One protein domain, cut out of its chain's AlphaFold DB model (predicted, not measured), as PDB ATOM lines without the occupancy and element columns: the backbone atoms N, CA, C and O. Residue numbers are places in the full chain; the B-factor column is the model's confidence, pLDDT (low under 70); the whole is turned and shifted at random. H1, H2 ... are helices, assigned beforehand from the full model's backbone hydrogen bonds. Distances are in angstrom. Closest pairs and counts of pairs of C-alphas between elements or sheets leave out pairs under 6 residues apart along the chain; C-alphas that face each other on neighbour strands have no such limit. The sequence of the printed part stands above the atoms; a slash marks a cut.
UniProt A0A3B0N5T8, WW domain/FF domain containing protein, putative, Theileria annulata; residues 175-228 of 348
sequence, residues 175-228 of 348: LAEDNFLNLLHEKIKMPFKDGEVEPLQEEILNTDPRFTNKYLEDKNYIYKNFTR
ATOM      1  N   LEU A 175     150.118 224.650 116.246       90.88
ATOM      2  CA  LEU A 175     150.317 226.096 116.357       90.88
ATOM      3  C   LEU A 175     149.083 226.886 115.889       90.88
ATOM      4  O   LEU A 175     148.754 227.917 116.473       90.88
ATOM      5  N   ALA A 176     148.404 226.430 114.832       92.12
ATOM      6  CA  ALA A 176     147.163 227.039 114.364       92.12
ATOM      7  C   ALA A 176     146.023 226.866 115.379       92.12
ATOM      8  O   ALA A 176     145.305 227.833 115.632       92.12
ATOM      9  N   GLU A 177     145.900 225.690 115.998       93.75
ATOM     10  CA  GLU A 177     144.955 225.415 117.087       93.75
ATOM     11  C   GLU A 177     145.214 226.316 118.299       93.75
ATOM     12  O   GLU A 177     144.297 227.000 118.748       93.75
ATOM     13  N   ASP A 178     146.460 226.388 118.779       92.25
ATOM     14  CA  ASP A 178     146.850 227.230 119.917       92.25
ATOM     15  C   ASP A 178     146.557 228.715 119.631       92.25
ATOM     16  O   ASP A 178     146.003 229.437 120.463       92.25
ATOM     17  N   ASN A 179     146.868 229.183 118.417       93.38
ATOM     18  CA  ASN A 179     146.562 230.550 117.995       93.38
ATOM     19  C   ASN A 179     145.055 230.814 117.908       93.38
ATOM     20  O   ASN A 179     144.612 231.914 118.254       93.38
ATOM     21  N   PHE A 180     144.271 229.836 117.453       94.81
ATOM     22  CA  PHE A 180     142.818 229.947 117.406       94.81
ATOM     23  C   PHE A 180     142.212 229.948 118.814       94.81
ATOM     24  O   PHE A 180     141.367 230.790 119.102       94.81
ATOM     25  N   LEU A 181     142.695 229.104 119.729       93.75
ATOM     26  CA  LEU A 181     142.295 229.128 121.140       93.75
ATOM     27  C   LEU A 181     142.580 230.488 121.786       93.75
ATOM     28  O   LEU A 181     141.713 231.042 122.463       93.75
ATOM     29  N   ASN A 182     143.753 231.071 121.530       92.88
ATOM     30  CA  ASN A 182     144.083 232.415 122.010       92.88
ATOM     31  C   ASN A 182     143.120 233.474 121.453       92.88
ATOM     32  O   ASN A 182     142.630 234.313 122.208       92.88
ATOM     33  N   LEU A 183     142.776 233.395 120.161       93.50
ATOM     34  CA  LEU A 183     141.764 234.264 119.558       93.50
ATOM     35  C   LEU A 183     140.399 234.114 120.255       93.50
ATOM     36  O   LEU A 183     139.753 235.121 120.549       93.50
ATOM     37  N   LEU A 184     139.973 232.882 120.559       94.06
ATOM     38  CA  LEU A 184     138.731 232.633 121.298       94.06
ATOM     39  C   LEU A 184     138.784 233.266 122.695       94.06
ATOM     40  O   LEU A 184     137.844 233.955 123.073       94.06
ATOM     41  N   HIS A 185     139.888 233.134 123.434       90.75
ATOM     42  CA  HIS A 185     140.054 233.796 124.738       90.75
ATOM     43  C   HIS A 185     140.048 235.332 124.652       90.75
ATOM     44  O   HIS A 185     139.570 236.017 125.568       90.75
ATOM     45  N   GLU A 186     140.581 235.902 123.572       91.25
ATOM     46  CA  GLU A 186     140.588 237.346 123.337       91.25
ATOM     47  C   GLU A 186     139.185 237.874 123.023       91.25
ATOM     48  O   GLU A 186     138.749 238.846 123.649       91.25
ATOM     49  N   LYS A 187     138.480 237.227 122.088       91.25
ATOM     50  CA  LYS A 187     137.221 237.724 121.510       91.25
ATOM     51  C   LYS A 187     135.972 237.238 122.239       91.25
ATOM     52  O   LYS A 187     135.002 237.984 122.324       91.25
ATOM     53  N   ILE A 188     135.996 236.034 122.807       91.81
ATOM     54  CA  ILE A 188     134.842 235.413 123.461       91.81
ATOM     55  C   ILE A 188     135.058 235.410 124.973       91.81
ATOM     56  O   ILE A 188     135.847 234.642 125.522       91.81
ATOM     57  N   LYS A 189     134.338 236.293 125.670       91.25
ATOM     58  CA  LYS A 189     134.423 236.417 127.137       91.25
ATOM     59  C   LYS A 189     133.396 235.575 127.887       91.25
ATOM     60  O   LYS A 189     133.651 235.212 129.036       91.25
ATOM     61  N   MET A 190     132.273 235.272 127.243       93.56
ATOM     62  CA  MET A 190     131.206 234.420 127.759       93.56
ATOM     63  C   MET A 190     130.613 233.629 126.584       93.56
ATOM     64  O   MET A 190     129.915 234.225 125.770       93.56
ATOM     65  N   PRO A 191     130.931 232.330 126.435       95.44
ATOM     66  CA  PRO A 191     130.409 231.503 125.348       95.44
ATOM     67  C   PRO A 191     129.048 230.865 125.671       95.44
ATOM     68  O   PRO A 191     128.603 229.982 124.947       95.44
ATOM     69  N   PHE A 192     128.420 231.268 126.776       96.12
ATOM     70  CA  PHE A 192     127.124 230.766 127.205       96.12
ATOM     71  C   PHE A 192     126.114 231.904 127.264       96.12
ATOM     72  O   PHE A 192     126.483 233.043 127.567       96.12
ATOM     73  N   LYS A 193     124.853 231.570 127.014       94.69
ATOM     74  CA  LYS A 193     123.707 232.454 127.194       94.69
ATOM     75  C   LYS A 193     122.529 231.629 127.683       94.69
ATOM     76  O   LYS A 193     122.212 230.606 127.087       94.69
ATOM     77  N   ASP A 194     121.917 232.062 128.783       93.94
ATOM     78  CA  ASP A 194     120.769 231.377 129.390       93.94
ATOM     79  C   ASP A 194     121.011 229.866 129.624       93.94
ATOM     80  O   ASP A 194     120.103 229.044 129.524       93.94
ATOM     81  N   GLY A 195     122.258 229.487 129.930       93.56
ATOM     82  CA  GLY A 195     122.665 228.105 130.180       93.56
ATOM     83  C   GLY A 195     123.041 227.286 128.944       93.56
ATOM     84  O   GLY A 195     123.553 226.179 129.104       93.56
ATOM     85  N   GLU A 196     122.873 227.824 127.739       95.69
ATOM     86  CA  GLU A 196     123.192 227.144 126.484       95.69
ATOM     87  C   GLU A 196     124.483 227.676 125.857       95.69
ATOM     88  O   GLU A 196     124.881 228.820 126.084       95.69
ATOM     89  N   VAL A 197     125.164 226.835 125.074       95.56
ATOM     90  CA  VAL A 197     126.373 227.235 124.339       95.56
ATOM     91  C   VAL A 197     125.966 228.091 123.144       95.56
ATOM     92  O   VAL A 197     125.250 227.623 122.258       95.56
ATOM     93  N   GLU A 198     126.464 229.324 123.089       92.88
ATOM     94  CA  GLU A 198     126.263 230.189 121.928       92.88
ATOM     95  C   GLU A 198     127.003 229.608 120.708       92.88
ATOM     96  O   GLU A 198     128.111 229.085 120.845       92.88
ATOM     97  N   PRO A 199     126.434 229.688 119.493       91.75
ATOM     98  CA  PRO A 199     127.127 229.274 118.279       91.75
ATOM     99  C   PRO A 199     128.442 230.035 118.063       91.75
ATOM    100  O   PRO A 199     128.615 231.172 118.506       91.75
ATOM    101  N   LEU A 200     129.363 229.427 117.310       90.00
ATOM    102  CA  LEU A 200     130.612 230.079 116.927       90.00
ATOM    103  C   LEU A 200     130.317 231.362 116.129       90.00
ATOM    104  O   LEU A 200     129.763 231.315 115.033       90.00
ATOM    105  N   GLN A 201     130.709 232.512 116.676       85.56
ATOM    106  CA  GLN A 201     130.448 233.835 116.099       85.56
ATOM    107  C   GLN A 201     131.424 234.147 114.951       85.56
ATOM    108  O   GLN A 201     132.337 234.967 115.090       85.56
ATOM    109  N   GLU A 202     131.259 233.475 113.810       85.25
ATOM    110  CA  GLU A 202     132.187 233.578 112.671       85.25
ATOM    111  C   GLU A 202     132.337 235.009 112.137       85.25
ATOM    112  O   GLU A 202     133.429 235.394 111.730       85.25
ATOM    113  N   GLU A 203     131.279 235.818 112.196       81.69
ATOM    114  CA  GLU A 203     131.267 237.215 111.738       81.69
ATOM    115  C   GLU A 203     132.274 238.102 112.478       81.69
ATOM    116  O   GLU A 203     132.844 239.023 111.901       81.69
ATOM    117  N   ILE A 204     132.511 237.824 113.761       77.75
ATOM    118  CA  ILE A 204     133.451 238.591 114.587       77.75
ATOM    119  C   ILE A 204     134.868 238.037 114.409       77.75
ATOM    120  O   ILE A 204     135.849 238.784 114.408       77.75
ATOM    121  N   LEU A 205     134.983 236.717 114.251       85.06
ATOM    122  CA  LEU A 205     136.262 236.013 114.207       85.06
ATOM    123  C   LEU A 205     136.931 236.066 112.828       85.06
ATOM    124  O   LEU A 205     138.158 236.075 112.766       85.06
ATOM    125  N   ASN A 206     136.162 236.145 111.738       83.56
ATOM    126  CA  ASN A 206     136.683 236.186 110.366       83.56
ATOM    127  C   ASN A 206     137.543 237.424 110.061       83.56
ATOM    128  O   ASN A 206     138.324 237.407 109.112       83.56
ATOM    129  N   THR A 207     137.426 238.467 110.884       83.25
ATOM    130  CA  THR A 207     138.240 239.681 110.795       83.25
ATOM    131  C   THR A 207     139.703 239.424 111.155       83.25
ATOM    132  O   THR A 207     140.581 240.179 110.736       83.25
ATOM    133  N   ASP A 208     139.983 238.360 111.914       89.62
ATOM    134  CA  ASP A 208     141.323 238.023 112.373       89.62
ATOM    135  C   ASP A 208     141.992 236.986 111.447       89.62
ATOM    136  O   ASP A 208     141.434 235.905 111.224       89.62
ATOM    137  N   PRO A 209     143.227 237.236 110.959       86.38
ATOM    138  CA  PRO A 209     143.945 236.304 110.086       86.38
ATOM    139  C   PRO A 209     144.128 234.895 110.672       86.38
ATOM    140  O   PRO A 209     144.267 233.924 109.919       86.38
ATOM    141  N   ARG A 210     144.125 234.757 112.008       88.19
ATOM    142  CA  ARG A 210     144.229 233.462 112.700       88.19
ATOM    143  C   ARG A 210     143.031 232.558 112.398       88.19
ATOM    144  O   ARG A 210     143.204 231.342 112.339       88.19
ATOM    145  N   PHE A 211     141.850 233.126 112.147       88.38
ATOM    146  CA  PHE A 211     140.627 232.372 111.855       88.38
ATOM    147  C   PHE A 211     140.635 231.711 110.470       88.38
ATOM    148  O   PHE A 211     140.018 230.661 110.269       88.38
ATOM    149  N   THR A 212     141.336 232.309 109.504       87.69
ATOM    150  CA  THR A 212     141.438 231.828 108.115       87.69
ATOM    151  C   THR A 212     142.680 230.966 107.867       87.69
ATOM    152  O   THR A 212     143.042 230.711 106.718       87.69
ATOM    153  N   ASN A 213     143.377 230.534 108.921       89.69
ATOM    154  CA  ASN A 213     144.599 229.749 108.782       89.69
ATOM    155  C   ASN A 213     144.313 228.383 108.130       89.69
ATOM    156  O   ASN A 213     143.502 227.608 108.622       89.69
ATOM    157  N   LYS A 214     145.030 228.062 107.046       89.06
ATOM    158  CA  LYS A 214     144.871 226.809 106.285       89.06
ATOM    159  C   LYS A 214     145.167 225.528 107.076       89.06
ATOM    160  O   LYS A 214     144.755 224.459 106.649       89.06
ATOM    161  N   TYR A 215     145.926 225.624 108.169       89.69
ATOM    162  CA  TYR A 215     146.238 224.491 109.048       89.69
ATOM    163  C   TYR A 215     145.191 224.302 110.158       89.69
ATOM    164  O   TYR A 215     145.326 223.398 110.974       89.69
ATOM    165  N   LEU A 216     144.162 225.152 110.218       89.44
ATOM    166  CA  LEU A 216     143.070 225.032 111.173       89.44
ATOM    167  C   LEU A 216     141.962 224.166 110.560       89.44
ATOM    168  O   LEU A 216     141.163 224.654 109.765       89.44
ATOM    169  N   GLU A 217     141.954 222.877 110.895       83.81
ATOM    170  CA  GLU A 217     141.054 221.897 110.272       83.81
ATOM    171  C   GLU A 217     139.630 221.959 110.859       83.81
ATOM    172  O   GLU A 217     138.694 222.323 110.150       83.81
ATOM    173  N   ASP A 218     139.449 221.654 112.152       87.94
ATOM    174  CA  ASP A 218     138.118 221.545 112.772       87.94
ATOM    175  C   ASP A 218     137.862 222.626 113.835       87.94
ATOM    176  O   ASP A 218     138.049 222.444 115.041       87.94
ATOM    177  N   LYS A 219     137.391 223.785 113.367       91.81
ATOM    178  CA  LYS A 219     137.063 224.937 114.222       91.81
ATOM    179  C   LYS A 219     135.964 224.621 115.235       91.81
ATOM    180  O   LYS A 219     136.031 225.088 116.371       91.81
ATOM    181  N   ASN A 220     134.968 223.830 114.836       91.62
ATOM    182  CA  ASN A 220     133.822 223.495 115.678       91.62
ATOM    183  C   ASN A 220     134.234 222.565 116.817       91.62
ATOM    184  O   ASN A 220     133.824 222.775 117.959       91.62
ATOM    185  N   TYR A 221     135.087 221.581 116.533       93.06
ATOM    186  CA  TYR A 221     135.663 220.727 117.565       93.06
ATOM    187  C   TYR A 221     136.493 221.531 118.571       93.06
ATOM    188  O   TYR A 221     136.306 221.379 119.782       93.06
ATOM    189  N   ILE A 222     137.356 222.434 118.091       93.50
ATOM    190  CA  ILE A 222     138.177 223.279 118.971       93.50
ATOM    191  C   ILE A 222     137.289 224.195 119.823       93.50
ATOM    192  O   ILE A 222     137.503 224.302 121.030       93.50
ATOM    193  N   TYR A 223     136.251 224.795 119.235       95.56
ATOM    194  CA  TYR A 223     135.297 225.632 119.964       95.56
ATOM    195  C   TYR A 223     134.501 224.840 121.012       95.56
ATOM    196  O   TYR A 223     134.359 225.270 122.159       95.56
ATOM    197  N   LYS A 224     134.049 223.630 120.673       95.31
ATOM    198  CA  LYS A 224     133.397 222.723 121.625       95.31
ATOM    199  C   LYS A 224     134.326 222.365 122.787       95.31
ATOM    200  O   LYS A 224     133.890 222.331 123.935       95.31
ATOM    201  N   ASN A 225     135.609 222.129 122.523       95.00
ATOM    202  CA  ASN A 225     136.577 221.896 123.590       95.00
ATOM    203  C   ASN A 225     136.792 223.154 124.452       95.00
ATOM    204  O   ASN A 225     136.778 223.064 125.677       95.00
ATOM    205  N   PHE A 226     136.913 224.325 123.824       96.56
ATOM    206  CA  PHE A 226     137.029 225.614 124.510       96.56
ATOM    207  C   PHE A 226     135.853 225.871 125.462       96.56
ATOM    208  O   PHE A 226     136.073 226.199 126.624       96.56
ATOM    209  N   THR A 227     134.610 225.673 125.010       97.44
ATOM    210  CA  THR A 227     133.404 225.874 125.840       97.44
ATOM    211  C   THR A 227     133.377 224.934 127.047       97.44
ATOM    212  O   THR A 227     133.045 225.364 128.152       97.44
ATOM    213  N   ARG A 228     133.800 223.673 126.870       96.94
ATOM    214  CA  ARG A 228     133.917 222.691 127.956       96.94
ATOM    215  C   ARG A 228     134.949 223.109 129.003       96.94
ATOM    216  O   ARG A 228     134.629 223.118 130.190       96.94
TER     217      ARG A 228
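This is residues 175 to 228 of the 348 residues of the protein "WW domain/FF domain containing protein, putative" of Theileria annulata (UniProt A0A3B0N5T8). Two helices, H1 and H3, pack at a steep angle, and two long loops with the four-residue helix H2 between them make the rest; the loops reach both far ends, at Asp 194 and Lys 214. The 54 printed residues hold H1, H2 and H3 in that order and no named strand: all helix. The whole is compact, radius of gyration of the C-alphas 10.7 A, yet elongated, 33 by 20 by 14 A.

Start at H1, residues 175 to 187. It touches H3, residues 219 to 228, closest at the C-alphas of Leu 181 and Phe 226, 7.2 A; they run the same way at a steep tilt of 57 degrees. With residues 183 to 187 alone, H1 only just touches H2, residues 202 to 205, in 3 pairs of C-alphas within 8 A, closest Lys 187 and Leu 205, 7.6 A. H2 and H3 are apart. In H1 and H3 every O i to N i+4 pair is within hydrogen-bond range; H2 is too short for one.

Find C-alpha 175 at (150.317, 226.096, 116.357); H1 runs 18.3 A from there. H2 spans 5.0 A. H3 runs 14.3 A to C-alpha 228 at (133.917, 222.691, 127.956).

The farthest C-alphas, Asp 194 and Lys 214, are 33.7 A apart. Both links are long; residues 192 to 193 pair antiparallel with 196 to 197. The printed part has no cut, and no printed residue is under 70 in pLDDT.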